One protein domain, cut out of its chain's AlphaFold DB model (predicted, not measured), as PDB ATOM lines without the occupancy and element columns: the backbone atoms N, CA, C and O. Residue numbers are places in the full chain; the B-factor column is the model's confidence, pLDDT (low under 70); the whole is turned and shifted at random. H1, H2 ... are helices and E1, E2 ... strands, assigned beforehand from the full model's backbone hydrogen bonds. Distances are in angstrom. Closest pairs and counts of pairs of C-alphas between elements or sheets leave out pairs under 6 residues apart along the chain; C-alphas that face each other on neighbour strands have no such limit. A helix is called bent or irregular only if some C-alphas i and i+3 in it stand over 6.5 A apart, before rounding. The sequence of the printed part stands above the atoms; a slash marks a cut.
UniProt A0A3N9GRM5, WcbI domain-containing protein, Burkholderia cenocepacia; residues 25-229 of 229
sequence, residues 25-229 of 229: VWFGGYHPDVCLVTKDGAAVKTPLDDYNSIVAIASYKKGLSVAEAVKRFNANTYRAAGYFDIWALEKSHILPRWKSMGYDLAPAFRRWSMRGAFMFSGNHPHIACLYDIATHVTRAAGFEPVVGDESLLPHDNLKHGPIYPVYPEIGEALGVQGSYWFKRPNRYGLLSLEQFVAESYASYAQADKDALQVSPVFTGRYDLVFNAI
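What this domain is: This is residues 25 to 229 of the 229 residues of the protein "WcbI domain-containing protein" of Burkholderia cenocepacia (UniProt A0A3N9GRM5). The model is a long body of two lobes: in one, the small hairpin of E1 and E2 and the helix H1 sit between H9 and H10, with H2 packed on H1 and H9 and H3 on the end of H10; in the other, the helical hairpin of H5 and H6 makes the main part, with the short H7 and the unnamed residues 141 to 156, while H8 packs on the beginning of H4, at residues 83 to 84. H4, the longest helix, runs roughly lengthwise from the first lobe to the second. The printed part has 205 residues, with two named strands and then ten named helices along it, in the order E1, E2 and H1 to H10; the class is mostly helix. The sheet has the order E1, E2 and is antiparallel. The whole is compact by its radius of gyration of the C-alphas, 18.0 A, yet elongated in outline, with spans of 57 by 33 by 33 A.

Where its parts are: Residues 25 to 33 come before the strand E1, residues 34 to 39, which begins at C-alpha 34, (-38.339, -47.185, 18.220), and is 17.0 A long. E2 is residues 51 to 53. H1 is residues 54 to 62, 12.1 A long, H2 residues 66 to 70 and H3 residues 75 to 80. H4, residues 83 to 100, is 26.9 A long and ends at C-alpha 100, (-21.464, -27.585, 25.165). H4 is irregular, but only just: C-alphas 84 and 87 are 7.0 A apart. H5 is residues 106 to 115, 14.7 A, and H6 residues 127 to 140, 19.8 A. H7 is residues 157 to 160 and H8 residues 168 to 174. H9, residues 193 to 204, is 16.2 A long. H10, residues 216 to 228, is 19.2 A long and ends at C-alpha 228, (-30.738, -61.401, 14.549); it is irregular, with C-alphas 217 and 220 at 7.6 A.

How they stand to each other: E1 and E2 form a hairpin, with N 35 and O 52 at 2.9 A and N 52 and O 35 at 2.9 A, both within hydrogen-bond range. The closest C-alphas of E1 and H10, those of Cys 35 and Phe 218, are 6.2 A apart; those of E2 and H9, Asn 52 and Ser 200, are 7.6 A apart. H1 is the hub, touching H2, H9 and H10. It touches H9 at a steep tilt of 57 degrees, closest at the C-alphas of Ala 56 and Val 197, 6.1 A. H10 touches H1 with residues 221 to 226 alone, closest at Ala 58 and Phe 226, C-alphas 5.3 A apart. H2 touches H9, with the C-alphas of Val 66 and Ala 198 at 5.8 A. H3 touches H10 at a steep tilt of 67 degrees, closest at the C-alphas of Thr 77 and Ala 228, 5.7 A. H4 and H8 only just touch, with 3 pairs of C-alphas within 8 A, the closest those of Phe 84 and Ile 170, 6.4 A. H5 and H6 form a helical hairpin at a shallow tilt of 15 degrees, opposite ways; their closest C-alphas, Ala 108 and Asp 132, are 6.8 A apart. H7 touches no helix and is close to H6 but not clearly touching, with the C-alphas of Ile 127 and Leu 158 at 7.6 A. H4 and H6 are apart. Every O i to N i+4 pair is within hydrogen-bond range in H1, H2, H3, H6, H8 and H9, against 11 of 14 in H4, 5 of 6 in H5 and 7 of 9 in H10; H7 is too short for such a pair.

The domain as a whole: The two C-alphas farthest apart, those of Gly 63 and Glu 144, are 57.5 A apart. The printed part has no cut and ends at residue 229, the chain's last. The links E1 to E2, H5 to H6, H6 to H7, H8 to H9 and H9 to H10 are long. In the link from H8 to H9, residues 182 to 183 pair antiparallel with residues 190 to 191. The mean pLDDT of the printed part is 95.9, and no printed residue is under 70.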
ATOM      1  N   VAL A  25     -34.348 -32.535  24.123       92.94
ATOM      2  CA  VAL A  25     -34.260 -33.858  24.748       92.94
ATOM      3  C   VAL A  25     -34.572 -34.915  23.701       92.94
ATOM      4  O   VAL A  25     -35.718 -35.077  23.289       92.94
ATOM      5  N   TRP A  26     -33.536 -35.627  23.275       93.75
ATOM      6  CA  TRP A  26     -33.659 -36.849  22.493       93.75
ATOM      7  C   TRP A  26     -32.878 -37.938  23.217       93.75
ATOM      8  O   TRP A  26     -31.660 -37.831  23.324       93.75
ATOM      9  N   PHE A  27     -33.576 -38.929  23.758       97.06
ATOM     10  CA  PHE A  27     -32.974 -39.996  24.546       97.06
ATOM     11  C   PHE A  27     -33.682 -41.321  24.260       97.06
ATOM     12  O   PHE A  27     -34.728 -41.635  24.832       97.06
ATOM     13  N   GLY A  28     -33.093 -42.113  23.364       95.69
ATOM     14  CA  GLY A  28     -33.626 -43.419  22.955       95.69
ATOM     15  C   GLY A  28     -33.316 -44.569  23.917       95.69
ATOM     16  O   GLY A  28     -33.698 -45.702  23.638       95.69
ATOM     17  N   GLY A  29     -32.632 -44.302  25.037       97.44
ATOM     18  CA  GLY A  29     -32.058 -45.323  25.925       97.44
ATOM     19  C   GLY A  29     -33.052 -46.320  26.520       97.44
ATOM     20  O   GLY A  29     -32.672 -47.443  26.828       97.44
ATOM     21  N   TYR A  30     -34.318 -45.927  26.661       98.50
ATOM     22  CA  TYR A  30     -35.394 -46.785  27.170       98.50
ATOM     23  C   TYR A  30     -36.173 -47.512  26.068       98.50
ATOM     24  O   TYR A  30     -36.858 -48.495  26.340       98.50
ATOM     25  N   HIS A  31     -36.073 -47.031  24.826       98.12
ATOM     26  CA  HIS A  31     -36.891 -47.477  23.699       98.12
ATOM     27  C   HIS A  31     -36.015 -47.729  22.460       98.12
ATOM     28  O   HIS A  31     -36.237 -47.114  21.413       98.12
ATOM     29  N   PRO A  32     -34.996 -48.606  22.546       97.88
ATOM     30  CA  PRO A  32     -34.069 -48.832  21.439       97.88
ATOM     31  C   PRO A  32     -34.760 -49.404  20.195       97.88
ATOM     32  O   PRO A  32     -34.241 -49.263  19.092       97.88
ATOM     33  N   ASP A  33     -35.943 -49.991  20.346       98.44
ATOM     34  CA  ASP A  33     -36.719 -50.523  19.233       98.44
ATOM     35  C   ASP A  33     -37.481 -49.469  18.421       98.44
ATOM     36  O   ASP A  33     -37.935 -49.762  17.319       98.44
ATOM     37  N   VAL A  34     -37.620 -48.245  18.933       98.00
ATOM     38  CA  VAL A  34     -38.339 -47.185  18.220       98.00
ATOM     39  C   VAL A  34     -37.540 -46.745  17.000       98.00
ATOM     40  O   VAL A  34     -36.369 -46.371  17.102       98.00
ATOM     41  N   CYS A  35     -38.203 -46.719  15.848       97.56
ATOM     42  CA  CYS A  35     -37.688 -46.134  14.618       97.56
ATOM     43  C   CYS A  35     -38.767 -45.343  13.875       97.56
ATOM     44  O   CYS A  35     -39.923 -45.261  14.294       97.56
ATOM     45  N   LEU A  36     -38.362 -44.757  12.751       97.25
ATOM     46  CA  LEU A  36     -39.252 -44.149  11.773       97.25
ATOM     47  C   LEU A  36     -39.144 -44.932  10.466       97.25
ATOM     48  O   LEU A  36     -38.035 -45.250  10.027       97.25
ATOM     49  N   VAL A  37     -40.289 -45.209   9.852       98.06
ATOM     50  CA  VAL A  37     -40.385 -45.835   8.531       98.06
ATOM     51  C   VAL A  37     -41.031 -44.839   7.582       98.06
ATOM     52  O   VAL A  37     -41.999 -44.171   7.940       98.06
ATOM     53  N   THR A  38     -40.501 -44.741   6.372       97.25
ATOM     54  CA  THR A  38     -41.029 -43.892   5.307       97.25
ATOM     55  C   THR A  38     -41.361 -44.703   4.064       97.25
ATOM     56  O   THR A  38     -40.703 -45.704   3.785       97.25
ATOM     57  N   LYS A  39     -42.328 -44.225   3.291       95.00
ATOM     58  CA  LYS A  39     -42.647 -44.654   1.930       95.00
ATOM     59  C   LYS A  39     -42.671 -43.401   1.060       95.00
ATOM     60  O   LYS A  39     -43.387 -42.461   1.395       95.00
ATOM     61  N   ASP A  40     -41.873 -43.366  -0.003       89.75
ATOM     62  CA  ASP A  40     -41.798 -42.220  -0.927       89.75
ATOM     63  C   ASP A  40     -41.573 -40.869  -0.210       89.75
ATOM     64  O   ASP A  40     -42.141 -39.838  -0.561       89.75
ATOM     65  N   GLY A  41     -40.769 -40.887   0.860       87.19
ATOM     66  CA  GLY A  41     -40.486 -39.720   1.705       87.19
ATOM     67  C   GLY A  41     -41.568 -39.372   2.739       87.19
ATOM     68  O   GLY A  41     -41.294 -38.593   3.649       87.19
ATOM     69  N   ALA A  42     -42.760 -39.970   2.670       93.38
ATOM     70  CA  ALA A  42     -43.824 -39.790   3.656       93.38
ATOM     71  C   ALA A  42     -43.708 -40.802   4.802       93.38
ATOM     72  O   ALA A  42     -43.371 -41.966   4.587       93.38
ATOM     73  N   ALA A  43     -44.005 -40.379   6.030       95.50
ATOM     74  CA  ALA A  43     -43.970 -41.265   7.189       95.50
ATOM     75  C   ALA A  43     -45.084 -42.324   7.130       95.50
ATOM     76  O   ALA A  43     -46.242 -42.028   6.826       95.50
ATOM     77  N   VAL A  44     -44.729 -43.571   7.444       97.19
ATOM     78  CA  VAL A  44     -45.673 -44.685   7.545       97.19
ATOM     79  C   VAL A  44     -46.281 -44.684   8.940       97.19
ATOM     80  O   VAL A  44     -45.597 -44.954   9.931       97.19
ATOM     81  N   LYS A  45     -47.583 -44.397   8.992       96.94
ATOM     82  CA  LYS A  45     -48.356 -44.328  10.232       96.94
ATOM     83  C   LYS A  45     -48.649 -45.722  10.776       96.94
ATOM     84  O   LYS A  45     -49.163 -46.581  10.062       96.94
ATOM     85  N   THR A  46     -48.394 -45.922  12.059       96.50
ATOM     86  CA  THR A  46     -48.789 -47.105  12.834       96.50
ATOM     87  C   THR A  46     -49.861 -46.705  13.862       96.50
ATOM     88  O   THR A  46     -50.248 -45.533  13.942       96.50
ATOM     89  N   PRO A  47     -50.338 -47.624  14.722       96.19
ATOM     90  CA  PRO A  47     -51.173 -47.255  15.869       96.19
ATOM     91  C   PRO A  47     -50.545 -46.238  16.828       96.19
ATOM     92  O   PRO A  47     -51.257 -45.687  17.671       96.19
ATOM     93  N   LEU A  48     -49.229 -46.028  16.727       96.38
ATOM     94  CA  LEU A  48     -48.438 -45.086  17.510       96.38
ATOM     95  C   LEU A  48     -47.936 -43.904  16.674       96.38
ATOM     96  O   LEU A  48     -46.863 -43.363  16.946       96.38
ATOM     97  N   ASP A  49     -48.745 -43.483  15.700       94.56
ATOM     98  CA  ASP A  49     -48.446 -42.366  14.804       94.56
ATOM     99  C   ASP A  49     -47.204 -42.671  13.946       94.56
ATOM    100  O   ASP A  49     -47.135 -43.748  13.354       94.56
ATOM    101  N   ASP A  50     -46.214 -41.783  13.869       95.69
ATOM    102  CA  ASP A  50     -44.995 -42.010  13.076       95.69
ATOM    103  C   ASP A  50     -44.040 -43.053  13.682       95.69
ATOM    104  O   ASP A  50     -43.107 -43.511  13.010       95.69
ATOM    105  N   TYR A  51     -44.248 -43.458  14.941       97.06
ATOM    106  CA  TYR A  51     -43.358 -44.416  15.589       97.06
ATOM    107  C   TYR A  51     -43.599 -45.838  15.116       97.06
ATOM    108  O   TYR A  51     -44.702 -46.379  15.162       97.06
ATOM    109  N   ASN A  52     -42.502 -46.465  14.728       98.25
ATOM    110  CA  ASN A  52     -42.420 -47.832  14.260       98.25
ATOM    111  C   ASN A  52     -41.515 -48.648  15.187       98.25
ATOM    112  O   ASN A  52     -40.765 -48.084  15.984       98.25
ATOM    113  N   SER A  53     -41.605 -49.971  15.074       98.56
ATOM    114  CA  SER A  53     -40.741 -50.919  15.780       98.56
ATOM    115  C   SER A  53     -39.765 -51.533  14.787       98.56
ATOM    116  O   SER A  53     -40.190 -52.036  13.742       98.56
ATOM    117  N   ILE A  54     -38.472 -51.518  15.112       98.69
ATOM    118  CA  ILE A  54     -37.429 -52.145  14.293       98.69
ATOM    119  C   ILE A  54     -37.671 -53.653  14.205       98.69
ATOM    120  O   ILE A  54     -37.649 -54.209  13.106       98.69
ATOM    121  N   VAL A  55     -37.960 -54.312  15.330       98.81
ATOM    122  CA  VAL A  55     -38.278 -55.751  15.362       98.81
ATOM    123  C   VAL A  55     -39.503 -56.063  14.496       98.81
ATOM    124  O   VAL A  55     -39.479 -57.034  13.732       98.81
ATOM    125  N   ALA A  56     -40.554 -55.238  14.551       98.75
ATOM    126  CA  ALA A  56     -41.762 -55.439  13.752       98.75
ATOM    127  C   ALA A  56     -41.492 -55.278  12.249       98.75
ATOM    128  O   ALA A  56     -41.812 -56.193  11.483       98.75
ATOM    129  N   ILE A  57     -40.879 -54.168  11.816       98.69
ATOM    130  CA  ILE A  57     -40.613 -53.925  10.388       98.69
ATOM    131  C   ILE A  57     -39.605 -54.930   9.820       98.69
ATOM    132  O   ILE A  57     -39.795 -55.404   8.701       98.69
ATOM    133  N   ALA A  58     -38.584 -55.330  10.585       98.62
ATOM    134  CA  ALA A  58     -37.633 -56.362  10.173       98.62
ATOM    135  C   ALA A  58     -38.318 -57.727  10.001       98.62
ATOM    136  O   ALA A  58     -38.134 -58.388   8.978       98.62
ATOM    137  N   SER A  59     -39.171 -58.119  10.952       98.75
ATOM    138  CA  SER A  59     -39.944 -59.365  10.872       98.75
ATOM    139  C   SER A  59     -40.905 -59.366   9.674       98.75
ATOM    140  O   SER A  59     -40.957 -60.343   8.923       98.75
ATOM    141  N   TYR A  60     -41.589 -58.242   9.419       98.69
ATOM    142  CA  TYR A  60     -42.473 -58.080   8.258       98.69
ATOM    143  C   TYR A  60     -41.677 -58.205   6.955       98.69
ATOM    144  O   TYR A  60     -42.027 -58.950   6.030       98.69
ATOM    145  N   LYS A  61     -40.513 -57.548   6.906       98.12
ATOM    146  CA  LYS A  61     -39.593 -57.636   5.774       98.12
ATOM    147  C   LYS A  61     -38.961 -59.020   5.593       98.12
ATOM    148  O   LYS A  61     -38.552 -59.348   4.484       98.12
ATOM    149  N   LYS A  62     -38.998 -59.900   6.590       97.75
ATOM    150  CA  LYS A  62     -38.651 -61.326   6.437       97.75
ATOM    151  C   LYS A  62     -39.825 -62.225   6.065       97.75
ATOM    152  O   LYS A  62     -39.613 -63.381   5.733       97.75
ATOM    153  N   GLY A  63     -41.043 -61.688   6.040       98.06
ATOM    154  CA  GLY A  63     -42.248 -62.462   5.733       98.06
ATOM    155  C   GLY A  63     -42.709 -63.339   6.894       98.06
ATOM    156  O   GLY A  63     -43.438 -64.299   6.666       98.06
ATOM    157  N   LEU A  64     -42.286 -63.023   8.122       98.69
ATOM    158  CA  LEU A  64     -42.779 -63.696   9.319       98.69
ATOM    159  C   LEU A  64     -44.244 -63.328   9.564       98.69
ATOM    160  O   LEU A  64     -44.671 -62.210   9.281       98.69
ATOM    161  N   SER A  65     -45.008 -64.253  10.134       98.75
ATOM    162  CA  SER A  65     -46.340 -63.973  10.672       98.75
ATOM    163  C   SER A  65     -46.267 -63.105  11.935       98.75
ATOM    164  O   SER A  65     -45.230 -63.020  12.593       98.75
ATOM    165  N   VAL A  66     -47.396 -62.510  12.337       98.81
ATOM    166  CA  VAL A  66     -47.502 -61.745  13.597       98.81
ATOM    167  C   VAL A  66     -47.047 -62.587  14.794       98.81
ATOM    168  O   VAL A  66     -46.254 -62.121  15.606       98.81
ATOM    169  N   ALA A  67     -47.490 -63.844  14.882       98.81
ATOM    170  CA  ALA A  67     -47.127 -64.735  15.983       98.81
ATOM    171  C   ALA A  67     -45.620 -65.053  16.013       98.81
ATOM    172  O   ALA A  67     -45.023 -65.150  17.086       98.81
ATOM    173  N   GLU A  68     -44.983 -65.204  14.850       98.81
ATOM    174  CA  GLU A  68     -43.532 -65.391  14.756       98.81
ATOM    175  C   GLU A  68     -42.767 -64.116  15.097       98.81
ATOM    176  O   GLU A  68     -41.746 -64.194  15.776       98.81
ATOM    177  N   ALA A  69     -43.268 -62.956  14.675       98.81
ATOM    178  CA  ALA A  69     -42.686 -61.654  14.965       98.81
ATOM    179  C   ALA A  69     -42.747 -61.319  16.458       98.81
ATOM    180  O   ALA A  69     -41.744 -60.898  17.026       98.81
ATOM    181  N   VAL A  70     -43.877 -61.579  17.124       98.81
ATOM    182  CA  VAL A  70     -44.031 -61.409  18.580       98.81
ATOM    183  C   VAL A  70     -42.972 -62.213  19.336       98.81
ATOM    184  O   VAL A  70     -42.362 -61.697  20.267       98.81
ATOM    185  N   LYS A  71     -42.653 -63.436  18.888       98.62
ATOM    186  CA  LYS A  71     -41.581 -64.250  19.489       98.62
ATOM    187  C   LYS A  71     -40.189 -63.633  19.344       98.62
ATOM    188  O   LYS A  71     -39.286 -64.070  20.048       98.62
ATOM    189  N   ARG A  72     -39.981 -62.652  18.458       98.75
ATOM    190  CA  ARG A  72     -38.700 -61.937  18.290       98.75
ATOM    191  C   ARG A  72     -38.510 -60.797  19.283       98.75
ATOM    192  O   ARG A  72     -37.385 -60.327  19.421       98.75
ATOM    193  N   PHE A  73     -39.546 -60.403  20.014       98.75
ATOM    194  CA  PHE A  73     -39.427 -59.489  21.147       98.75
ATOM    195  C   PHE A  73     -38.958 -60.279  22.372       98.75
ATOM    196  O   PHE A  73     -39.764 -60.828  23.115       98.75
ATOM    197  N   ASN A  74     -37.639 -60.439  22.498       98.44
ATOM    198  CA  ASN A  74     -37.017 -61.179  23.590       98.44
ATOM    199  C   ASN A  74     -35.550 -60.759  23.801       98.44
ATOM    200  O   ASN A  74     -34.906 -60.203  22.903       98.44
ATOM    201  N   ALA A  75     -34.987 -61.128  24.957       98.38
ATOM    202  CA  ALA A  75     -33.598 -60.836  25.333       98.38
ATOM    203  C   ALA A  75     -32.534 -61.247  24.299       98.38
ATOM    204  O   ALA A  75     -31.508 -60.578  24.197       98.38
ATOM    205  N   ASN A  76     -32.717 -62.348  23.564       98.19
ATOM    206  CA  ASN A  76     -31.715 -62.825  22.607       98.19
ATOM    207  C   ASN A  76     -31.636 -61.903  21.393       98.19
ATOM    208  O   ASN A  76     -30.534 -61.488  21.031       98.19
ATOM    209  N   THR A  77     -32.784 -61.514  20.833       98.44
ATOM    210  CA  THR A  77     -32.844 -60.503  19.768       98.44
ATOM    211  C   THR A  77     -32.253 -59.184  20.256       98.44
ATOM    212  O   THR A  77     -31.412 -58.596  19.584       98.44
ATOM    213  N   TYR A  78     -32.632 -58.741  21.459       98.50
ATOM    214  CA  TYR A  78     -32.164 -57.477  22.039       98.50
ATOM    215  C   TYR A  78     -30.650 -57.465  22.258       98.50
ATOM    216  O   TYR A  78     -29.993 -56.469  21.963       98.50
ATOM    217  N   ARG A  79     -30.078 -58.581  22.722       98.25
ATOM    218  CA  ARG A  79     -28.631 -58.737  22.910       98.25
ATOM    219  C   ARG A  79     -27.887 -58.711  21.585       98.25
ATOM    220  O   ARG A  79     -26.913 -57.979  21.466       98.25
ATOM    221  N   ALA A  80     -28.355 -59.466  20.593       96.88
ATOM    222  CA  ALA A  80     -27.757 -59.470  19.260       96.88
ATOM    223  C   ALA A  80     -27.844 -58.089  18.582       96.88
ATOM    224  O   ALA A  80     -26.944 -57.707  17.840       96.88
ATOM    225  N   ALA A  81     -28.892 -57.321  18.889       96.88
ATOM    226  CA  ALA A  81     -29.100 -55.964  18.395       96.88
ATOM    227  C   ALA A  81     -28.406 -54.856  19.215       96.88
ATOM    228  O   ALA A  81     -28.532 -53.680  18.869       96.88
ATOM    229  N   GLY A  82     -27.717 -55.194  20.312       97.12
ATOM    230  CA  GLY A  82     -27.049 -54.223  21.189       97.12
ATOM    231  C   GLY A  82     -27.996 -53.323  21.994       97.12
ATOM    232  O   GLY A  82     -27.593 -52.257  22.452       97.12
ATOM    233  N   TYR A  83     -29.265 -53.709  22.179       98.25
ATOM    234  CA  TYR A  83     -30.282 -52.877  22.847       98.25
ATOM    235  C   TYR A  83     -29.912 -52.533  24.295       98.25
ATOM    236  O   TYR A  83     -30.223 -51.436  24.757       98.25
ATOM    237  N   PHE A  84     -29.215 -53.434  24.990       98.50
ATOM    238  CA  PHE A  84     -28.795 -53.236  26.380       98.50
ATOM    239  C   PHE A  84     -27.713 -52.155  26.546       98.50
ATOM    240  O   PHE A  84     -27.603 -51.571  27.622       98.50
ATOM    241  N   ASP A  85     -26.976 -51.821  25.484       97.69
ATOM    242  CA  ASP A  85     -25.898 -50.823  25.525       97.69
ATOM    243  C   ASP A  85     -26.387 -49.404  25.183       97.69
ATOM    244  O   ASP A  85     -25.712 -48.407  25.466       97.69
ATOM    245  N   ILE A  86     -27.588 -49.284  24.599       97.56
ATOM    246  CA  ILE A  86     -28.104 -48.018  24.054       97.56
ATOM    247  C   ILE A  86     -28.264 -46.949  25.134       97.56
ATOM    248  O   ILE A  86     -27.991 -45.780  24.871       97.56
ATOM    249  N   TRP A  87     -28.652 -47.311  26.358       98.38
ATOM    250  CA  TRP A  87     -28.808 -46.327  27.433       98.38
ATOM    251  C   TRP A  87     -27.485 -45.626  27.773       98.38
ATOM    252  O   TRP A  87     -27.436 -44.396  27.881       98.38
ATOM    253  N   ALA A  88     -26.398 -46.394  27.902       98.19
ATOM    254  CA  ALA A  88     -25.072 -45.851  28.185       98.19
ATOM    255  C   ALA A  88     -24.552 -45.012  27.008       98.19
ATOM    256  O   ALA A  88     -24.025 -43.916  27.222       98.19
ATOM    257  N   LEU A  89     -24.774 -45.487  25.779       96.75
ATOM    258  CA  LEU A  89     -24.415 -44.775  24.555       96.75
ATOM    259  C   LEU A  89     -25.121 -43.413  24.459       96.75
ATOM    260  O   LEU A  89     -24.459 -42.381  24.356       96.75
ATOM    261  N   GLU A  90     -26.451 -43.383  24.567       97.06
ATOM    262  CA  GLU A  90     -27.259 -42.156  24.508       97.06
ATOM    263  C   GLU A  90     -26.867 -41.165  25.613       97.06
ATOM    264  O   GLU A  90     -26.725 -39.967  25.356       97.06
ATOM    265  N   LYS A  91     -26.599 -41.651  26.835       98.00
ATOM    266  CA  LYS A  91     -26.109 -40.811  27.939       98.00
ATOM    267  C   LYS A  91     -24.762 -40.169  27.603       98.00
ATOM    268  O   LYS A  91     -24.561 -38.986  27.890       98.00
ATOM    269  N   SER A  92     -23.850 -40.941  27.009       97.56
ATOM    270  CA  SER A  92     -22.519 -40.466  26.620       97.56
ATOM    271  C   SER A  92     -22.569 -39.388  25.531       97.56
ATOM    272  O   SER A  92     -21.673 -38.554  25.467       97.56
ATOM    273  N   HIS A  93     -23.640 -39.343  24.733       95.19
ATOM    274  CA  HIS A  93     -23.853 -38.318  23.710       95.19
ATOM    275  C   HIS A  93     -24.597 -37.082  24.236       95.19
ATOM    276  O   HIS A  93     -24.221 -35.949  23.925       95.19
ATOM    277  N   ILE A  94     -25.656 -37.272  25.028       96.12
ATOM    278  CA  ILE A  94     -26.558 -36.174  25.402       96.12
ATOM    279  C   ILE A  94     -25.945 -35.230  26.443       96.12
ATOM    280  O   ILE A  94     -26.078 -34.013  26.321       96.12
ATOM    281  N   LEU A  95     -25.215 -35.761  27.435       97.06
ATOM    282  CA  LEU A  95     -24.646 -34.941  28.510       97.06
ATOM    283  C   LEU A  95     -23.551 -33.985  28.005       97.06
ATOM    284  O   LEU A  95     -23.632 -32.796  28.325       97.06
ATOM    285  N   PRO A  96     -22.565 -34.420  27.187       96.38
ATOM    286  CA  PRO A  96     -21.598 -33.490  26.604       96.38
ATOM    287  C   PRO A  96     -22.253 -32.442  25.706       96.38
ATOM    288  O   PRO A  96     -21.836 -31.287  25.730       96.38
ATOM    289  N   ARG A  97     -23.308 -32.811  24.966       94.50
ATOM    290  CA  ARG A  97     -24.061 -31.882  24.113       94.50
ATOM    291  C   ARG A  97     -24.756 -30.785  24.919       94.50
ATOM    292  O   ARG A  97     -24.703 -29.622  24.537       94.50
ATOM    293  N   TRP A  98     -25.404 -31.118  26.033       95.56
ATOM    294  CA  TRP A  98     -25.989 -30.094  26.905       95.56
ATOM    295  C   TRP A  98     -24.917 -29.220  27.549       95.56
ATOM    296  O   TRP A  98     -25.054 -27.997  27.573       95.56
ATOM    297  N   LYS A  99     -23.798 -29.822  27.968       95.12
ATOM    298  CA  LYS A  99     -22.662 -29.080  28.518       95.12
ATOM    299  C   LYS A  99     -22.065 -28.104  27.501       95.12
ATOM    300  O   LYS A  99     -21.768 -26.972  27.870       95.12
ATOM    301  N   SER A 100     -21.944 -28.486  26.226       93.38
ATOM    302  CA  SER A 100     -21.464 -27.585  25.165       93.38
ATOM    303  C   SER A 100     -22.436 -26.442  24.859       93.38
ATOM    304  O   SER A 100     -22.027 -25.435  24.294       93.38
ATOM    305  N   MET A 101     -23.712 -26.577  25.238       91.62
ATOM    306  CA  MET A 101     -24.714 -25.504  25.187       91.62
ATOM    307  C   MET A 101     -24.710 -24.618  26.447       91.62
ATOM    308  O   MET A 101     -25.507 -23.691  26.533       91.62
ATOM    309  N   GLY A 102     -23.835 -24.889  27.425       92.19
ATOM    310  CA  GLY A 102     -23.752 -24.145  28.685       92.19
ATOM    311  C   GLY A 102     -24.663 -24.667  29.802       92.19
ATOM    312  O   GLY A 102     -24.816 -23.995  30.818       92.19
ATOM    313  N   TYR A 103     -25.254 -25.858  29.646       93.81
ATOM    314  CA  TYR A 103     -26.167 -26.448  30.627       93.81
ATOM    315  C   TYR A 103     -25.552 -27.670  31.315       93.81
ATOM    316  O   TYR A 103     -25.356 -28.713  30.689       93.81
ATOM    317  N   ASP A 104     -25.300 -27.582  32.626       93.44
ATOM    318  CA  ASP A 104     -24.956 -28.755  33.440       93.44
ATOM    319  C   ASP A 104     -26.221 -29.458  33.953       93.44
ATOM    320  O   ASP A 104     -26.707 -29.221  35.057       93.44
ATOM    321  N   LEU A 105     -26.773 -30.331  33.110       96.06
ATOM    322  CA  LEU A 105     -27.967 -31.123  33.420       96.06
ATOM    323  C   LEU A 105     -27.641 -32.514  33.980       96.06
ATOM    324  O   LEU A 105     -28.559 -33.296  34.225       96.06
ATOM    325  N   ALA A 106     -26.369 -32.853  34.220       96.81
ATOM    326  CA  ALA A 106     -26.001 -34.172  34.740       96.81
ATOM    327  C   ALA A 106     -26.650 -34.493  36.107       96.81
ATOM    328  O   ALA A 106     -27.144 -35.617  36.275       96.81
ATOM    329  N   PRO A 107     -26.750 -33.545  37.067       96.25
ATOM    330  CA  PRO A 107     -27.475 -33.782  38.314       96.25
ATOM    331  C   PRO A 107     -28.970 -34.044  38.095       96.25
ATOM    332  O   PRO A 107     -29.535 -34.932  38.735       96.25
ATOM    333  N   ALA A 108     -29.606 -33.301  37.182       95.44
ATOM    334  CA  ALA A 108     -31.019 -33.467  36.847       95.44
ATOM    335  C   ALA A 108     -31.274 -34.826  36.185       95.44
ATOM    336  O   ALA A 108     -32.075 -35.612  36.685       95.44
ATOM    337  N   PHE A 109     -30.478 -35.166  35.170       97.69
ATOM    338  CA  PHE A 109     -30.513 -36.461  34.493       97.69
ATOM    339  C   PHE A 109     -30.398 -37.638  35.469       97.69
ATOM    340  O   PHE A 109     -31.157 -38.606  35.380       97.69
ATOM    341  N   ARG A 110     -29.478 -37.555  36.444       96.88
ATOM    342  CA  ARG A 110     -29.344 -38.575  37.493       96.88
ATOM    343  C   ARG A 110     -30.630 -38.705  38.309       96.88
ATOM    344  O   ARG A 110     -31.076 -39.824  38.534       96.88
ATOM    345  N   ARG A 111     -31.234 -37.590  38.740       95.94
ATOM    346  CA  ARG A 111     -32.501 -37.613  39.494       95.94
ATOM    347  C   ARG A 111     -33.632 -38.239  38.691       95.94
ATOM    348  O   ARG A 111     -34.353 -39.063  39.245       95.94
ATOM    349  N   TRP A 112     -33.768 -37.881  37.417       96.38
ATOM    350  CA  TRP A 112     -34.791 -38.453  36.540       96.38
ATOM    351  C   TRP A 112     -34.614 -39.970  36.425       96.38
ATOM    352  O   TRP A 112     -35.556 -40.716  36.668       96.38
ATOM    353  N   SER A 113     -33.381 -40.422  36.177       95.81
ATOM    354  CA  SER A 113     -33.050 -41.844  36.004       95.81
ATOM    355  C   SER A 113     -33.296 -42.689  37.260       95.81
ATOM    356  O   SER A 113     -33.623 -43.863  37.147       95.81
ATOM    357  N   MET A 114     -33.156 -42.113  38.462       94.50
ATOM    358  CA  MET A 114     -33.431 -42.822  39.724       94.50
ATOM    359  C   MET A 114     -34.929 -43.013  40.002       94.50
ATOM    360  O   MET A 114     -35.281 -43.831  40.846       94.50
ATOM    361  N   ARG A 115     -35.811 -42.245  39.350       93.19
ATOM    362  CA  ARG A 115     -37.269 -42.322  39.554       93.19
ATOM    363  C   ARG A 115     -37.957 -43.310  38.607       93.19
ATOM    364  O   ARG A 115     -39.132 -43.600  38.798       93.19
ATOM    365  N   GLY A 116     -37.242 -43.811  37.601       95.50
ATOM    366  CA  GLY A 116     -37.759 -44.713  36.575       95.50
ATOM    367  C   GLY A 116     -37.406 -44.244  35.165       95.50
ATOM    368  O   GLY A 116     -36.541 -43.387  34.970       95.50
ATOM    369  N   ALA A 117     -38.087 -44.808  34.168       97.44
ATOM    370  CA  ALA A 117     -37.986 -44.327  32.797       97.44
ATOM    371  C   ALA A 117     -38.588 -42.918  32.700       97.44
ATOM    372  O   ALA A 117     -39.774 -42.725  32.941       97.44
ATOM    373  N   PHE A 118     -37.762 -41.926  32.361       97.56
ATOM    374  CA  PHE A 118     -38.176 -40.518  32.288       97.56
ATOM    375  C   PHE A 118     -38.592 -40.073  30.880       97.56
ATOM    376  O   PHE A 118     -38.817 -38.886  30.640       97.56
ATOM    377  N   MET A 119     -38.727 -41.020  29.954       98.12
ATOM    378  CA  MET A 119     -39.160 -40.795  28.582       98.12
ATOM    379  C   MET A 119     -40.391 -41.654  28.278       98.12
ATOM    380  O   MET A 119     -40.436 -42.810  28.679       98.12
ATOM    381  N   PHE A 120     -41.343 -41.122  27.514       97.38
ATOM    382  CA  PHE A 120     -42.457 -41.869  26.921       97.38
ATOM    383  C   PHE A 120     -42.126 -42.446  25.531       97.38
ATOM    384  O   PHE A 120     -42.807 -43.344  25.044       97.38
ATOM    385  N   SER A 121     -41.119 -41.884  24.859       94.69
ATOM    386  CA  SER A 121     -40.632 -42.261  23.523       94.69
ATOM    387  C   SER A 121     -39.173 -41.791  23.368       94.69
ATOM    388  O   SER A 121     -38.510 -41.524  24.365       94.69
ATOM    389  N   GLY A 122     -38.635 -41.655  22.151       92.88
ATOM    390  CA  GLY A 122     -37.303 -41.065  21.947       92.88
ATOM    391  C   GLY A 122     -37.214 -39.557  22.234       92.88
ATOM    392  O   GLY A 122     -36.133 -39.062  22.535       92.88
ATOM    393  N   ASN A 123     -38.325 -38.821  22.174       93.62
ATOM    394  CA  ASN A 123     -38.356 -37.348  22.237       93.62
ATOM    395  C   ASN A 123     -39.444 -36.775  23.148       93.62
ATOM    396  O   ASN A 123     -39.613 -35.558  23.194       93.62
ATOM    397  N   HIS A 124     -40.208 -37.628  23.830       96.75
ATOM    398  CA  HIS A 124     -41.257 -37.210  24.751       96.75
ATOM    399  C   HIS A 124     -40.800 -37.442  26.193       96.75
ATOM    400  O   HIS A 124     -41.154 -38.463  26.779       96.75
ATOM    401  N   PRO A 125     -39.970 -36.559  26.772       97.25
ATOM    402  CA  PRO A 125     -39.649 -36.650  28.186       97.25
ATOM    403  C   PRO A 125     -40.882 -36.379  29.050       97.25
ATOM    404  O   PRO A 125     -41.777 -35.626  28.665       97.25
ATOM    405  N   HIS A 126     -40.877 -36.930  30.259       96.75
ATOM    406  CA  HIS A 126     -41.809 -36.529  31.307       96.75
ATOM    407  C   HIS A 126     -41.690 -35.033  31.605       96.75
ATOM    408  O   HIS A 126     -40.591 -34.464  31.570       96.75
ATOM    409  N   ILE A 127     -42.801 -34.418  32.011       96.00
ATOM    410  CA  ILE A 127     -42.858 -32.975  32.273       96.00
ATOM    411  C   ILE A 127     -41.829 -32.489  33.299       96.00
ATOM    412  O   ILE A 127     -41.280 -31.401  33.146       96.00
ATOM    413  N   ALA A 128     -41.485 -33.314  34.291       94.25
ATOM    414  CA  ALA A 128     -40.456 -32.990  35.278       94.25
ATOM    415  C   ALA A 128     -39.075 -32.723  34.643       94.25
ATOM    416  O   ALA A 128     -38.328 -31.879  35.134       94.25
ATOM    417  N   CYS A 129     -38.742 -33.384  33.528       96.06
ATOM    418  CA  CYS A 129     -37.486 -33.131  32.819       96.06
ATOM    419  C   CYS A 129     -37.514 -31.769  32.123       96.06
ATOM    420  O   CYS A 129     -36.545 -31.015  32.185       96.06
ATOM    421  N   LEU A 130     -38.640 -31.442  31.479       95.56
ATOM    422  CA  LEU A 130     -38.828 -30.151  30.816       95.56
ATOM    423  C   LEU A 130     -38.850 -29.003  31.824       95.56
ATOM    424  O   LEU A 130     -38.292 -27.947  31.548       95.56
ATOM    425  N   TYR A 131     -39.432 -29.224  33.002       94.75
ATOM    426  CA  TYR A 131     -39.433 -28.270  34.106       94.75
ATOM    427  C   TYR A 131     -38.015 -27.978  34.621       94.75
ATOM    428  O   TYR A 131     -37.618 -26.816  34.742       94.75
ATOM    429  N   ASP A 132     -37.212 -29.020  34.847       94.50
ATOM    430  CA  ASP A 132     -35.808 -28.872  35.240       94.50
ATOM    431  C   ASP A 132     -34.998 -28.151  34.144       94.50
ATOM    432  O   ASP A 132     -34.206 -27.258  34.452       94.50
ATOM    433  N   ILE A 133     -35.213 -28.475  32.864       95.31
ATOM    434  CA  ILE A 133     -34.557 -27.786  31.739       95.31
ATOM    435  C   ILE A 133     -34.957 -26.313  31.688       95.31
ATOM    436  O   ILE A 133     -34.078 -25.454  31.621       95.31
ATOM    437  N   ALA A 134     -36.252 -26.009  31.766       94.12
ATOM    438  CA  ALA A 134     -36.758 -24.641  31.775       94.12
ATOM    439  C   ALA A 134     -36.138 -23.837  32.924       94.12
ATOM    440  O   ALA A 134     -35.663 -22.731  32.704       94.12
ATOM    441  N   THR A 135     -36.019 -24.432  34.112       93.38
ATOM    442  CA  THR A 135     -35.356 -23.816  35.273       93.38
ATOM    443  C   THR A 135     -33.901 -23.429  34.972       93.38
ATOM    444  O   THR A 135     -33.471 -22.322  35.304       93.38
ATOM    445  N   HIS A 136     -33.131 -24.305  34.313       93.25
ATOM    446  CA  HIS A 136     -31.742 -24.006  33.930       93.25
ATOM    447  C   HIS A 136     -31.667 -22.947  32.826       93.25
ATOM    448  O   HIS A 136     -30.820 -22.057  32.887       93.25
ATOM    449  N   VAL A 137     -32.565 -23.011  31.843       93.75
ATOM    450  CA  VAL A 137     -32.673 -22.027  30.759       93.75
ATOM    451  C   VAL A 137     -33.012 -20.642  31.311       93.75
ATOM    452  O   VAL A 137     -32.355 -19.675  30.940       93.75
ATOM    453  N   THR A 138     -33.967 -20.537  32.236       93.06
ATOM    454  CA  THR A 138     -34.355 -19.281  32.895       93.06
ATOM    455  C   THR A 138     -33.186 -18.663  33.663       93.06
ATOM    456  O   THR A 138     -32.913 -17.473  33.490       93.06
ATOM    457  N   ARG A 139     -32.432 -19.466  34.430       92.19
ATOM    458  CA  ARG A 139     -31.217 -18.997  35.125       92.19
ATOM    459  C   ARG A 139     -30.123 -18.553  34.164       92.19
ATOM    460  O   ARG A 139     -29.532 -17.497  34.362       92.19
ATOM    461  N   ALA A 140     -29.866 -19.328  33.112       89.62
ATOM    462  CA  ALA A 140     -28.891 -18.967  32.081       89.62
ATOM    463  C   ALA A 140     -29.294 -17.678  31.348       89.62
ATOM    464  O   ALA A 140     -28.447 -16.868  30.979       89.62
ATOM    465  N   ALA A 141     -30.598 -17.443  31.210       90.19
ATOM    466  CA  ALA A 141     -31.170 -16.190  30.753       90.19
ATOM    467  C   ALA A 141     -31.235 -15.121  31.862       90.19
ATOM    468  O   ALA A 141     -32.005 -14.183  31.726       90.19
ATOM    469  N   GLY A 142     -30.462 -15.213  32.948       91.75
ATOM    470  CA  GLY A 142     -30.316 -14.170  33.974       91.75
ATOM    471  C   GLY A 142     -31.595 -13.807  34.733       91.75
ATOM    472  O   GLY A 142     -31.713 -12.672  35.192       91.75
ATOM    473  N   PHE A 143     -32.552 -14.727  34.822       93.31
ATOM    474  CA  PHE A 143     -33.762 -14.580  35.628       93.31
ATOM    475  C   PHE A 143     -33.748 -15.585  36.782       93.31
ATOM    476  O   PHE A 143     -33.195 -16.677  36.651       93.31
ATOM    477  N   GLU A 144     -34.406 -15.245  37.891       95.44
ATOM    478  CA  GLU A 144     -34.625 -16.199  38.978       95.44
ATOM    479  C   GLU A 144     -35.875 -17.046  38.676       95.44
ATOM    480  O   GLU A 144     -36.969 -16.485  38.550       95.44
ATOM    481  N   PRO A 145     -35.756 -18.376  38.510       92.81
ATOM    482  CA  PRO A 145     -36.910 -19.235  38.294       92.81
ATOM    483  C   PRO A 145     -37.724 -19.401  39.579       92.81
ATOM    484  O   PRO A 145     -37.176 -19.586  40.664       92.81
ATOM    485  N   VAL A 146     -39.048 -19.450  39.440       89.38
ATOM    486  CA  VAL A 146     -39.926 -19.907  40.522       89.38
ATOM    487  C   VAL A 146     -39.864 -21.431  40.570       89.38
ATOM    488  O   VAL A 146     -40.431 -22.110  39.711       89.38
ATOM    489  N   VAL A 147     -39.140 -21.963  41.555       87.38
ATOM    490  CA  VAL A 147     -38.987 -23.408  41.759       87.38
ATOM    491  C   VAL A 147     -39.995 -23.890  42.796       87.38
ATOM    492  O   VAL A 147     -39.994 -23.423  43.933       87.38
ATOM    493  N   GLY A 148     -40.852 -24.820  42.386       83.12
ATOM    494  CA  GLY A 148     -41.889 -25.434  43.204       83.12
ATOM    495  C   GLY A 148     -41.656 -26.910  43.488       83.12
ATOM    496  O   GLY A 148     -40.700 -27.515  43.001       83.12
ATOM    497  N   ASP A 149     -42.568 -27.490  44.263       86.25
ATOM    498  CA  ASP A 149     -42.706 -28.939  44.383       86.25
ATOM    499  C   ASP A 149     -43.552 -29.516  43.226       86.25
ATOM    500  O   ASP A 149     -43.837 -28.841  42.232       86.25
ATOM    501  N   GLU A 150     -43.952 -30.783  43.342       80.62
ATOM    502  CA  GLU A 150     -44.757 -31.470  42.325       80.62
ATOM    503  C   GLU A 150     -46.098 -30.777  42.026       80.62
ATOM    504  O   GLU A 150     -46.611 -30.924  40.917       80.62
ATOM    505  N   SER A 151     -46.645 -29.985  42.956       85.56
ATOM    506  CA  SER A 151     -47.911 -29.264  42.766       85.56
ATOM    507  C   SER A 151     -47.813 -28.104  41.773       85.56
ATOM    508  O   SER A 151     -48.832 -27.677  41.231       85.56
ATOM    509  N   LEU A 152     -46.597 -27.615  41.504       87.12
ATOM    510  CA  LEU A 152     -46.335 -26.546  40.538       87.12
ATOM    511  C   LEU A 152     -45.836 -27.065  39.184       87.12
ATOM    512  O   LEU A 152     -45.521 -26.261  38.301       87.12
ATOM    513  N   LEU A 153     -45.774 -28.387  38.986       91.31
ATOM    514  CA  LEU A 153     -45.471 -28.936  37.671       91.31
ATOM    515  C   LEU A 153     -46.613 -28.620  36.692       91.31
ATOM    516  O   LEU A 153     -47.784 -28.849  37.009       91.31
ATOM    517  N   PRO A 154     -46.300 -28.128  35.480       92.31
ATOM    518  CA  PRO A 154     -47.314 -27.952  34.454       92.31
ATOM    519  C   PRO A 154     -47.915 -29.301  34.035       92.31
ATOM    520  O   PRO A 154     -47.366 -30.372  34.303       92.31
ATOM    521  N   HIS A 155     -49.051 -29.252  33.342       94.06
ATOM    522  CA  HIS A 155     -49.655 -30.453  32.777       94.06
ATOM    523  C   HIS A 155     -48.696 -31.137  31.783       94.06
ATOM    524  O   HIS A 155     -48.084 -30.482  30.935       94.06
ATOM    525  N   ASP A 156     -48.589 -32.466  31.862       94.81
ATOM    526  CA  ASP A 156     -47.754 -33.249  30.951       94.81
ATOM    527  C   ASP A 156     -48.450 -33.437  29.597       94.81
ATOM    528  O   ASP A 156     -49.134 -34.429  29.339       94.81
ATOM    529  N   ASN A 157     -48.283 -32.450  28.719       93.94
ATOM    530  CA  ASN A 157     -48.892 -32.472  27.392       93.94
ATOM    531  C   ASN A 157     -48.297 -33.554  26.479       93.94
ATOM    532  O   ASN A 157     -48.992 -34.050  25.593       93.94
ATOM    533  N   LEU A 158     -47.043 -33.967  26.700       94.88
ATOM    534  CA  LEU A 158     -46.404 -35.002  25.878       94.88
ATOM    535  C   LEU A 158     -46.969 -36.393  26.172       94.88
ATOM    536  O   LEU A 158     -46.966 -37.258  25.293       94.88
ATOM    537  N   LYS A 159     -47.584 -36.579  27.345       93.31
ATOM    538  CA  LYS A 159     -48.388 -37.763  27.663       93.31
ATOM    539  C   LYS A 159     -49.589 -37.940  26.727       93.31
ATOM    540  O   LYS A 159     -50.104 -39.053  26.646       93.31
ATOM    541  N   HIS A 160     -50.071 -36.903  26.031       93.50
ATOM    542  CA  HIS A 160     -51.126 -37.062  25.019       93.50
ATOM    543  C   HIS A 160     -50.641 -37.787  23.761       93.50
ATOM    544  O   HIS A 160     -51.463 -38.373  23.060       93.50
ATOM    545  N   GLY A 161     -49.334 -37.790  23.493       94.50
ATOM    546  CA  GLY A 161     -48.744 -38.524  22.383       94.50
ATOM    547  C   GLY A 161     -48.751 -40.048  22.579       94.50
ATOM    548  O   GLY A 161     -49.246 -40.560  23.590       94.50
ATOM    549  N   PRO A 162     -48.198 -40.790  21.604       95.56
ATOM    550  CA  PRO A 162     -47.962 -42.220  21.759       95.56
ATOM    551  C   PRO A 162     -46.937 -42.480  22.875       95.56
ATOM    552  O   PRO A 162     -45.973 -41.724  23.025       95.56
ATOM    553  N   ILE A 163     -47.128 -43.565  23.631       97.00
ATOM    554  CA  ILE A 163     -46.167 -44.029  24.646       97.00
ATOM    555  C   ILE A 163     -45.695 -45.427  24.268       97.00
ATOM    556  O   ILE A 163     -46.503 -46.356  24.162       97.00
ATOM    557  N   TYR A 164     -44.384 -45.555  24.091       97.44
ATOM    558  CA  TYR A 164     -43.698 -46.831  23.959       97.44
ATOM    559  C   TYR A 164     -43.357 -47.368  25.351       97.44
ATOM    560  O   TYR A 164     -42.894 -46.602  26.194       97.44
ATOM    561  N   PRO A 165     -43.574 -48.661  25.626       97.50
ATOM    562  CA  PRO A 165     -43.129 -49.243  26.875       97.50
ATOM    563  C   PRO A 165     -41.621 -49.511  26.836       97.50
ATOM    564  O   PRO A 165     -41.044 -49.776  25.780       97.50
ATOM    565  N   VAL A 166     -41.002 -49.533  28.014       98.69
ATOM    566  CA  VAL A 166     -39.710 -50.200  28.196       98.69
ATOM    567  C   VAL A 166     -39.977 -51.696  28.218       98.69
ATOM    568  O   VAL A 166     -40.751 -52.155  29.054       98.69
ATOM    569  N   TYR A 167     -39.374 -52.468  27.316       98.75
ATOM    570  CA  TYR A 167     -39.587 -53.919  27.310       98.75
ATOM    571  C   TYR A 167     -39.074 -54.561  28.604       98.75
ATOM    572  O   TYR A 167     -38.077 -54.074  29.139       98.75
ATOM    573  N   PRO A 168     -39.722 -55.620  29.127       98.75
ATOM    574  CA  PRO A 168     -39.380 -56.237  30.409       98.75
ATOM    575  C   PRO A 168     -37.893 -56.521  30.599       98.75
ATOM    576  O   PRO A 168     -37.331 -56.144  31.620       98.75
ATOM    577  N   GLU A 169     -37.241 -57.089  29.593       98.69
ATOM    578  CA  GLU A 169     -35.829 -57.460  29.626       98.69
ATOM    579  C   GLU A 169     -34.917 -56.228  29.695       98.69
ATOM    580  O   GLU A 169     -33.907 -56.227  30.396       98.69
ATOM    581  N   ILE A 170     -35.282 -55.153  28.991       98.62
ATOM    582  CA  ILE A 170     -34.573 -53.867  29.054       98.62
ATOM    583  C   ILE A 170     -34.823 -53.204  30.414       98.62
ATOM    584  O   ILE A 170     -33.900 -52.664  31.016       98.62
ATOM    585  N   GLY A 171     -36.061 -53.262  30.908       98.38
ATOM    586  CA  GLY A 171     -36.447 -52.738  32.214       98.38
ATOM    587  C   GLY A 171     -35.660 -53.395  33.343       98.38
ATOM    588  O   GLY A 171     -35.087 -52.692  34.171       98.38
ATOM    589  N   GLU A 172     -35.540 -54.723  33.315       98.38
ATOM    590  CA  GLU A 172     -34.719 -55.503  34.244       98.38
ATOM    591  C   GLU A 172     -33.253 -55.052  34.218       98.38
ATOM    592  O   GLU A 172     -32.694 -54.722  35.264       98.38
ATOM    593  N   ALA A 173     -32.650 -54.946  33.029       98.06
ATOM    594  CA  ALA A 173     -31.257 -54.521  32.880       98.06
ATOM    595  C   ALA A 173     -30.998 -53.083  33.374       98.06
ATOM    596  O   ALA A 173     -29.906 -52.778  33.852       98.06
ATOM    597  N   LEU A 174     -31.991 -52.197  33.260       97.88
ATOM    598  CA  LEU A 174     -31.886 -50.788  33.652       97.88
ATOM    599  C   LEU A 174     -32.413 -50.496  35.067       97.88
ATOM    600  O   LEU A 174     -32.283 -49.363  35.533       97.88
ATOM    601  N   GLY A 175     -33.014 -51.475  35.748       97.25
ATOM    602  CA  GLY A 175     -33.655 -51.278  37.050       97.25
ATOM    603  C   GLY A 175     -34.900 -50.383  36.996       97.25
ATOM    604  O   GLY A 175     -35.152 -49.628  37.935       97.25
ATOM    605  N   VAL A 176     -35.671 -50.431  35.904       97.81
ATOM    606  CA  VAL A 176     -36.926 -49.678  35.729       97.81
ATOM    607  C   VAL A 176     -38.092 -50.609  35.394       97.81
ATOM    608  O   VAL A 176     -37.901 -51.724  34.917       97.81
ATOM    609  N   GLN A 177     -39.323 -50.147  35.620       97.69
ATOM    610  CA  GLN A 177     -40.518 -50.936  35.321       97.69
ATOM    611  C   GLN A 177     -40.623 -51.247  33.821       97.69
ATOM    612  O   GLN A 177     -40.711 -50.335  32.997       97.69
ATOM    613  N   GLY A 178     -40.676 -52.537  33.488       98.12
ATOM    614  CA  GLY A 178     -40.904 -53.019  32.131       98.12
ATOM    615  C   GLY A 178     -42.369 -53.359  31.834       98.12
ATOM    616  O   GLY A 178     -43.176 -53.580  32.740       98.12
ATOM    617  N   SER A 179     -42.732 -53.380  30.551       98.06
ATOM    618  CA  SER A 179     -44.086 -53.631  30.057       98.06
ATOM    619  C   SER A 179     -44.091 -53.967  28.559       98.06
ATOM    620  O   SER A 179     -43.158 -53.653  27.827       98.06
ATOM    621  N   TYR A 180     -45.193 -54.548  28.089       98.31
ATOM    622  CA  TYR A 180     -45.525 -54.695  26.668       98.31
ATOM    623  C   TYR A 180     -46.835 -53.973  26.303       98.31
ATOM    624  O   TYR A 180     -47.489 -54.310  25.317       98.31
ATOM    625  N   TRP A 181     -47.230 -52.985  27.113       98.06
ATOM    626  CA  TRP A 181     -48.417 -52.164  26.887       98.06
ATOM    627  C   TRP A 181     -48.056 -50.838  26.231       98.06
ATOM    628  O   TRP A 181     -47.434 -49.971  26.842       98.06
ATOM    629  N   PHE A 182     -48.501 -50.670  24.994       98.19
ATOM    630  CA  PHE A 182     -48.292 -49.469  24.197       98.19
ATOM    631  C   PHE A 182     -49.501 -48.547  24.332       98.19
ATOM    632  O   PHE A 182     -50.636 -49.011  24.228       98.19
ATOM    633  N   LYS A 183     -49.305 -47.241  24.532       97.50
ATOM    634  CA  LYS A 183     -50.422 -46.285  24.626       97.50
ATOM    635  C   LYS A 183     -50.594 -45.529  23.317       97.50
ATOM    636  O   LYS A 183     -49.657 -44.893  22.844       97.50
ATOM    637  N   ARG A 184     -51.816 -45.515  22.795       96.00
ATOM    638  CA  ARG A 184     -52.179 -44.726  21.612       96.00
ATOM    639  C   ARG A 184     -52.216 -43.216  21.904       96.00
ATOM    640  O   ARG A 184     -52.547 -42.827  23.030       96.00
ATOM    641  N   PRO A 185     -51.952 -42.363  20.898       95.12
ATOM    642  CA  PRO A 185     -52.099 -40.922  21.050       95.12
ATOM    643  C   PRO A 185     -53.567 -40.513  21.223       95.12
ATOM    644  O   PRO A 185     -54.477 -41.170  20.716       95.12
ATOM    645  N   ASN A 186     -53.793 -39.404  21.927       92.25
ATOM    646  CA  ASN A 186     -55.070 -38.695  22.083       92.25
ATOM    647  C   ASN A 186     -56.242 -39.509  22.654       92.25
ATOM    648  O   ASN A 186     -57.374 -39.032  22.672       92.25
ATOM    649  N   ARG A 187     -56.001 -40.723  23.160       87.38
ATOM    650  CA  ARG A 187     -57.023 -41.535  23.827       87.38
ATOM    651  C   ARG A 187     -56.428 -42.446  24.889       87.38
ATOM    652  O   ARG A 187     -55.273 -42.858  24.813       87.38
ATOM    653  N   TYR A 188     -57.243 -42.805  25.874       81.81
ATOM    654  CA  TYR A 188     -56.895 -43.820  26.865       81.81
ATOM    655  C   TYR A 188     -57.177 -45.212  26.296       81.81
ATOM    656  O   TYR A 188     -58.219 -45.804  26.549       81.81
ATOM    657  N   GLY A 189     -56.250 -45.709  25.477       91.88
ATOM    658  CA  GLY A 189     -56.312 -47.053  24.909       91.88
ATOM    659  C   GLY A 189     -54.925 -47.675  24.847       91.88
ATOM    660  O   GLY A 189     -54.021 -47.101  24.233       91.88
ATOM    661  N   LEU A 190     -54.781 -48.832  25.490       96.75
ATOM    662  CA  LEU A 190     -53.560 -49.628  25.470       96.75
ATOM    663  C   LEU A 190     -53.633 -50.697  24.377       96.75
ATOM    664  O   LEU A 190     -54.718 -51.167  24.036       96.75
ATOM    665  N   LEU A 191     -52.472 -51.067  23.847       98.25
ATOM    666  CA  LEU A 191     -52.278 -52.197  22.950       98.25
ATOM    667  C   LEU A 191     -51.325 -53.187  23.590       98.25
ATOM    668  O   LEU A 191     -50.290 -52.777  24.121       98.25
ATOM    669  N   SER A 192     -51.654 -54.471  23.510       98.56
ATOM    670  CA  SER A 192     -50.668 -55.521  23.754       98.56
ATOM    671  C   SER A 192     -49.611 -55.510  22.648       98.56
ATOM    672  O   SER A 192     -49.820 -54.942  21.573       98.56
ATOM    673  N   LEU A 193     -48.487 -56.187  22.881       98.75
ATOM    674  CA  LEU A 193     -47.472 -56.395  21.851       98.75
ATOM    675  C   LEU A 193     -48.047 -57.041  20.584       98.75
ATOM    676  O   LEU A 193     -47.758 -56.584  19.482       98.75
ATOM    677  N   GLU A 194     -48.894 -58.059  20.729       98.75
ATOM    678  CA  GLU A 194     -49.523 -58.728  19.587       98.75
ATOM    679  C   GLU A 194     -50.420 -57.774  18.787       98.75
ATOM    680  O   GLU A 194     -50.309 -57.718  17.564       98.75
ATOM    681  N   GLN A 195     -51.247 -56.966  19.464       98.69
ATOM    682  CA  GLN A 195     -52.092 -55.964  18.805       98.69
ATOM    683  C   GLN A 195     -51.256 -54.897  18.100       98.69
ATOM    684  O   GLN A 195     -51.542 -54.536  16.959       98.69
ATOM    685  N   PHE A 196     -50.204 -54.408  18.759       98.75
ATOM    686  CA  PHE A 196     -49.296 -53.426  18.181       98.75
ATOM    687  C   PHE A 196     -48.607 -53.964  16.917       98.75
ATOM    688  O   PHE A 196     -48.589 -53.273  15.896       98.75
ATOM    689  N   VAL A 197     -48.091 -55.199  16.946       98.88
ATOM    690  CA  VAL A 197     -47.457 -55.834  15.778       98.88
ATOM    691  C   VAL A 197     -48.477 -56.074  14.665       98.88
ATOM    692  O   VAL A 197     -48.210 -55.710  13.521       98.88
ATOM    693  N   ALA A 198     -49.651 -56.625  14.984       98.88
ATOM    694  CA  ALA A 198     -50.699 -56.907  14.004       98.88
ATOM    695  C   ALA A 198     -51.172 -55.643  13.276       98.88
ATOM    696  O   ALA A 198     -51.242 -55.613  12.048       98.88
ATOM    697  N   GLU A 199     -51.458 -54.574  14.017       98.69
ATOM    698  CA  GLU A 199     -51.899 -53.317  13.417       98.69
ATOM    699  C   GLU A 199     -50.759 -52.589  12.684       98.69
ATOM    700  O   GLU A 199     -51.008 -51.957  11.661       98.69
ATOM    701  N   SER A 200     -49.506 -52.719  13.135       98.69
ATOM    702  CA  SER A 200     -48.351 -52.211  12.378       98.69
ATOM    703  C   SER A 200     -48.192 -52.946  11.044       98.69
ATOM    704  O   SER A 200     -47.957 -52.315  10.019       98.69
ATOM    705  N   TYR A 201     -48.391 -54.267  11.023       98.75
ATOM    706  CA  TYR A 201     -48.367 -55.063   9.791       98.75
ATOM    707  C   TYR A 201     -49.478 -54.645   8.834       98.75
ATOM    708  O   TYR A 201     -49.238 -54.538   7.633       98.75
ATOM    709  N   ALA A 202     -50.673 -54.361   9.357       98.50
ATOM    710  CA  ALA A 202     -51.771 -53.835   8.556       98.50
ATOM    711  C   ALA A 202     -51.425 -52.478   7.916       98.50
ATOM    712  O   ALA A 202     -51.791 -52.242   6.766       98.50
ATOM    713  N   SER A 203     -50.679 -51.610   8.610       97.94
ATOM    714  CA  SER A 203     -50.126 -50.388   8.013       97.94
ATOM    715  C   SER A 203     -49.079 -50.681   6.935       97.94
ATOM    716  O   SER A 203     -49.115 -50.080   5.863       97.94
ATOM    717  N   TYR A 204     -48.162 -51.621   7.178       98.25
ATOM    718  CA  TYR A 204     -47.108 -51.988   6.221       98.25
ATOM    719  C   TYR A 204     -47.657 -52.604   4.936       98.25
ATOM    720  O   TYR A 204     -47.133 -52.331   3.859       98.25
ATOM    721  N   ALA A 205     -48.738 -53.375   5.032       97.44
ATOM    722  CA  ALA A 205     -49.401 -54.014   3.898       97.44
ATOM    723  C   ALA A 205     -50.049 -53.027   2.908       97.44
ATOM    724  O   ALA A 205     -50.428 -53.426   1.812       97.44
ATOM    725  N   GLN A 206     -50.151 -51.738   3.253       95.69
ATOM    726  CA  GLN A 206     -50.627 -50.678   2.347       95.69
ATOM    727  C   GLN A 206     -49.544 -50.199   1.362       95.69
ATOM    728  O   GLN A 206     -49.740 -49.252   0.590       95.69
ATOM    729  N   ALA A 207     -48.364 -50.807   1.409       93.56
ATOM    730  CA  ALA A 207     -47.241 -50.490   0.554       93.56
ATOM    731  C   ALA A 207     -46.545 -51.762   0.085       93.56
ATOM    732  O   ALA A 207     -46.523 -52.774   0.790       93.56
ATOM    733  N   ASP A 208     -45.897 -51.665  -1.074       93.38
ATOM    734  CA  ASP A 208     -44.933 -52.675  -1.473       93.38
ATOM    735  C   ASP A 208     -43.830 -52.757  -0.421       93.38
ATOM    736  O   ASP A 208     -43.292 -51.752   0.052       93.38
ATOM    737  N   LYS A 209     -43.498 -53.985  -0.042       93.00
ATOM    738  CA  LYS A 209     -42.575 -54.278   1.054       93.00
ATOM    739  C   LYS A 209     -41.192 -53.644   0.863       93.00
ATOM    740  O   LYS A 209     -40.584 -53.213   1.845       93.00
ATOM    741  N   ASP A 210     -40.738 -53.533  -0.382       92.50
ATOM    742  CA  ASP A 210     -39.452 -52.928  -0.738       92.50
ATOM    743  C   ASP A 210     -39.500 -51.391  -0.782       92.50
ATOM    744  O   ASP A 210     -38.466 -50.736  -0.666       92.50
ATOM    745  N   ALA A 211     -40.695 -50.795  -0.860       95.19
ATOM    746  CA  ALA A 211     -40.878 -49.345  -0.789       95.19
ATOM    747  C   ALA A 211     -40.798 -48.804   0.652       95.19
ATOM    748  O   ALA A 211     -40.610 -47.606   0.858       95.19
ATOM    749  N   LEU A 212     -40.921 -49.671   1.662       97.56
ATOM    750  CA  LEU A 212     -40.793 -49.298   3.072       97.56
ATOM    751  C   LEU A 212     -39.319 -49.104   3.431       97.56
ATOM    752  O   LEU A 212     -38.535 -50.050   3.393       97.56
ATOM    753  N   GLN A 213     -38.933 -47.903   3.841       97.25
ATOM    754  CA  GLN A 213     -37.552 -47.558   4.175       97.25
ATOM    755  C   GLN A 213     -37.444 -47.129   5.634       97.25
ATOM    756  O   GLN A 213     -38.189 -46.268   6.091       97.25
ATOM    757  N   VAL A 214     -36.515 -47.726   6.380       97.56
ATOM    758  CA  VAL A 214     -36.196 -47.264   7.735       97.56
ATOM    759  C   VAL A 214     -35.350 -46.002   7.615       97.56
ATOM    760  O   VAL A 214     -34.395 -45.969   6.842       97.56
ATOM    761  N   SER A 215     -35.702 -44.957   8.367       95.12
ATOM    762  CA  SER A 215     -34.994 -43.675   8.308       95.12
ATOM    763  C   SER A 215     -33.486 -43.862   8.568       95.12
ATOM    764  O   SER A 215     -33.128 -44.623   9.476       95.12
ATOM    765  N   PRO A 216     -32.592 -43.157   7.836       94.25
ATOM    766  CA  PRO A 216     -31.141 -43.383   7.878       94.25
ATOM    767  C   PRO A 216     -30.501 -43.350   9.269       94.25
ATOM    768  O   PRO A 216     -29.493 -44.002   9.501       94.25
ATOM    769  N   VAL A 217     -31.082 -42.621  10.223       91.44
ATOM    770  CA  VAL A 217     -30.561 -42.560  11.599       91.44
ATOM    771  C   VAL A 217     -30.722 -43.885  12.366       91.44
ATOM    772  O   VAL A 217     -30.038 -44.101  13.362       91.44
ATOM    773  N   PHE A 218     -31.597 -44.786  11.906       95.19
ATOM    774  CA  PHE A 218     -31.864 -46.078  12.544       95.19
ATOM    775  C   PHE A 218     -31.325 -47.280  11.756       95.19
ATOM    776  O   PHE A 218     -31.417 -48.396  12.264       95.19
ATOM    777  N   THR A 219     -30.764 -47.097  10.553       94.38
ATOM    778  CA  THR A 219     -30.364 -48.214   9.669       94.38
ATOM    779  C   THR A 219     -29.350 -49.143  10.321       94.38
ATOM    780  O   THR A 219     -29.571 -50.344  10.336       94.38
ATOM    781  N   GLY A 220     -28.321 -48.604  10.984       95.31
ATOM    782  CA  GLY A 220     -27.328 -49.436  11.671       95.31
ATOM    783  C   GLY A 220     -27.939 -50.353  12.740       95.31
ATOM    784  O   GLY A 220     -27.546 -51.508  12.867       95.31
ATOM    785  N   ARG A 221     -28.952 -49.877  13.477       95.31
ATOM    786  CA  ARG A 221     -29.677 -50.707  14.453       95.31
ATOM    787  C   ARG A 221     -30.629 -51.682  13.762       95.31
ATOM    788  O   ARG A 221     -30.745 -52.827  14.189       95.31
ATOM    789  N   TYR A 222     -31.288 -51.234  12.699       98.00
ATOM    790  CA  TYR A 222     -32.141 -52.080  11.876       98.00
ATOM    791  C   TYR A 222     -31.380 -53.268  11.289       98.00
ATOM    792  O   TYR A 222     -31.877 -54.382  11.394       98.00
ATOM    793  N   ASP A 223     -30.169 -53.072  10.771       98.12
ATOM    794  CA  ASP A 223     -29.364 -54.149  10.189       98.12
ATOM    795  C   ASP A 223     -28.993 -55.209  11.235       98.12
ATOM    796  O   ASP A 223     -29.082 -56.407  10.966       98.12
ATOM    797  N   LEU A 224     -28.647 -54.792  12.459       98.06
ATOM    798  CA  LEU A 224     -28.366 -55.723  13.557       98.06
ATOM    799  C   LEU A 224     -29.602 -56.556  13.926       98.06
ATOM    800  O   LEU A 224     -29.505 -57.775  14.059       98.06
ATOM    801  N   VAL A 225     -30.773 -55.921  14.042       98.25
ATOM    802  CA  VAL A 225     -32.035 -56.628  14.318       98.25
ATOM    803  C   VAL A 225     -32.416 -57.542  13.158       98.25
ATOM    804  O   VAL A 225     -32.802 -58.687  13.376       98.25
ATOM    805  N   PHE A 226     -32.281 -57.070  11.920       98.06
ATOM    806  CA  PHE A 226     -32.581 -57.853  10.729       98.06
ATOM    807  C   PHE A 226     -31.675 -59.085  10.629       98.06
ATOM    808  O   PHE A 226     -32.131 -60.140  10.215       98.06
ATOM    809  N   ASN A 227     -30.416 -59.010  11.053       97.25
ATOM    810  CA  ASN A 227     -29.537 -60.181  11.082       97.25
ATOM    811  C   ASN A 227     -29.809 -61.122  12.270       97.25
ATOM    812  O   ASN A 227     -29.482 -62.304  12.192       97.25
ATOM    813  N   ALA A 228     -30.418 -60.624  13.349       95.44
ATOM    814  CA  ALA A 228     -30.738 -61.401  14.549       95.44
ATOM    815  C   ALA A 228     -32.055 -62.201  14.465       95.44
ATOM    816  O   ALA A 228     -32.286 -63.081  15.300       95.44
ATOM    817  N   ILE A 229     -32.928 -61.879  13.505       93.25
ATOM    818  CA  ILE A 229     -34.261 -62.488  13.314       93.25
ATOM    819  C   ILE A 229     -34.231 -63.552  12.221       93.25
ATOM    820  O   ILE A 229     -34.797 -64.638  12.476       93.25
TER     821      ILE A 229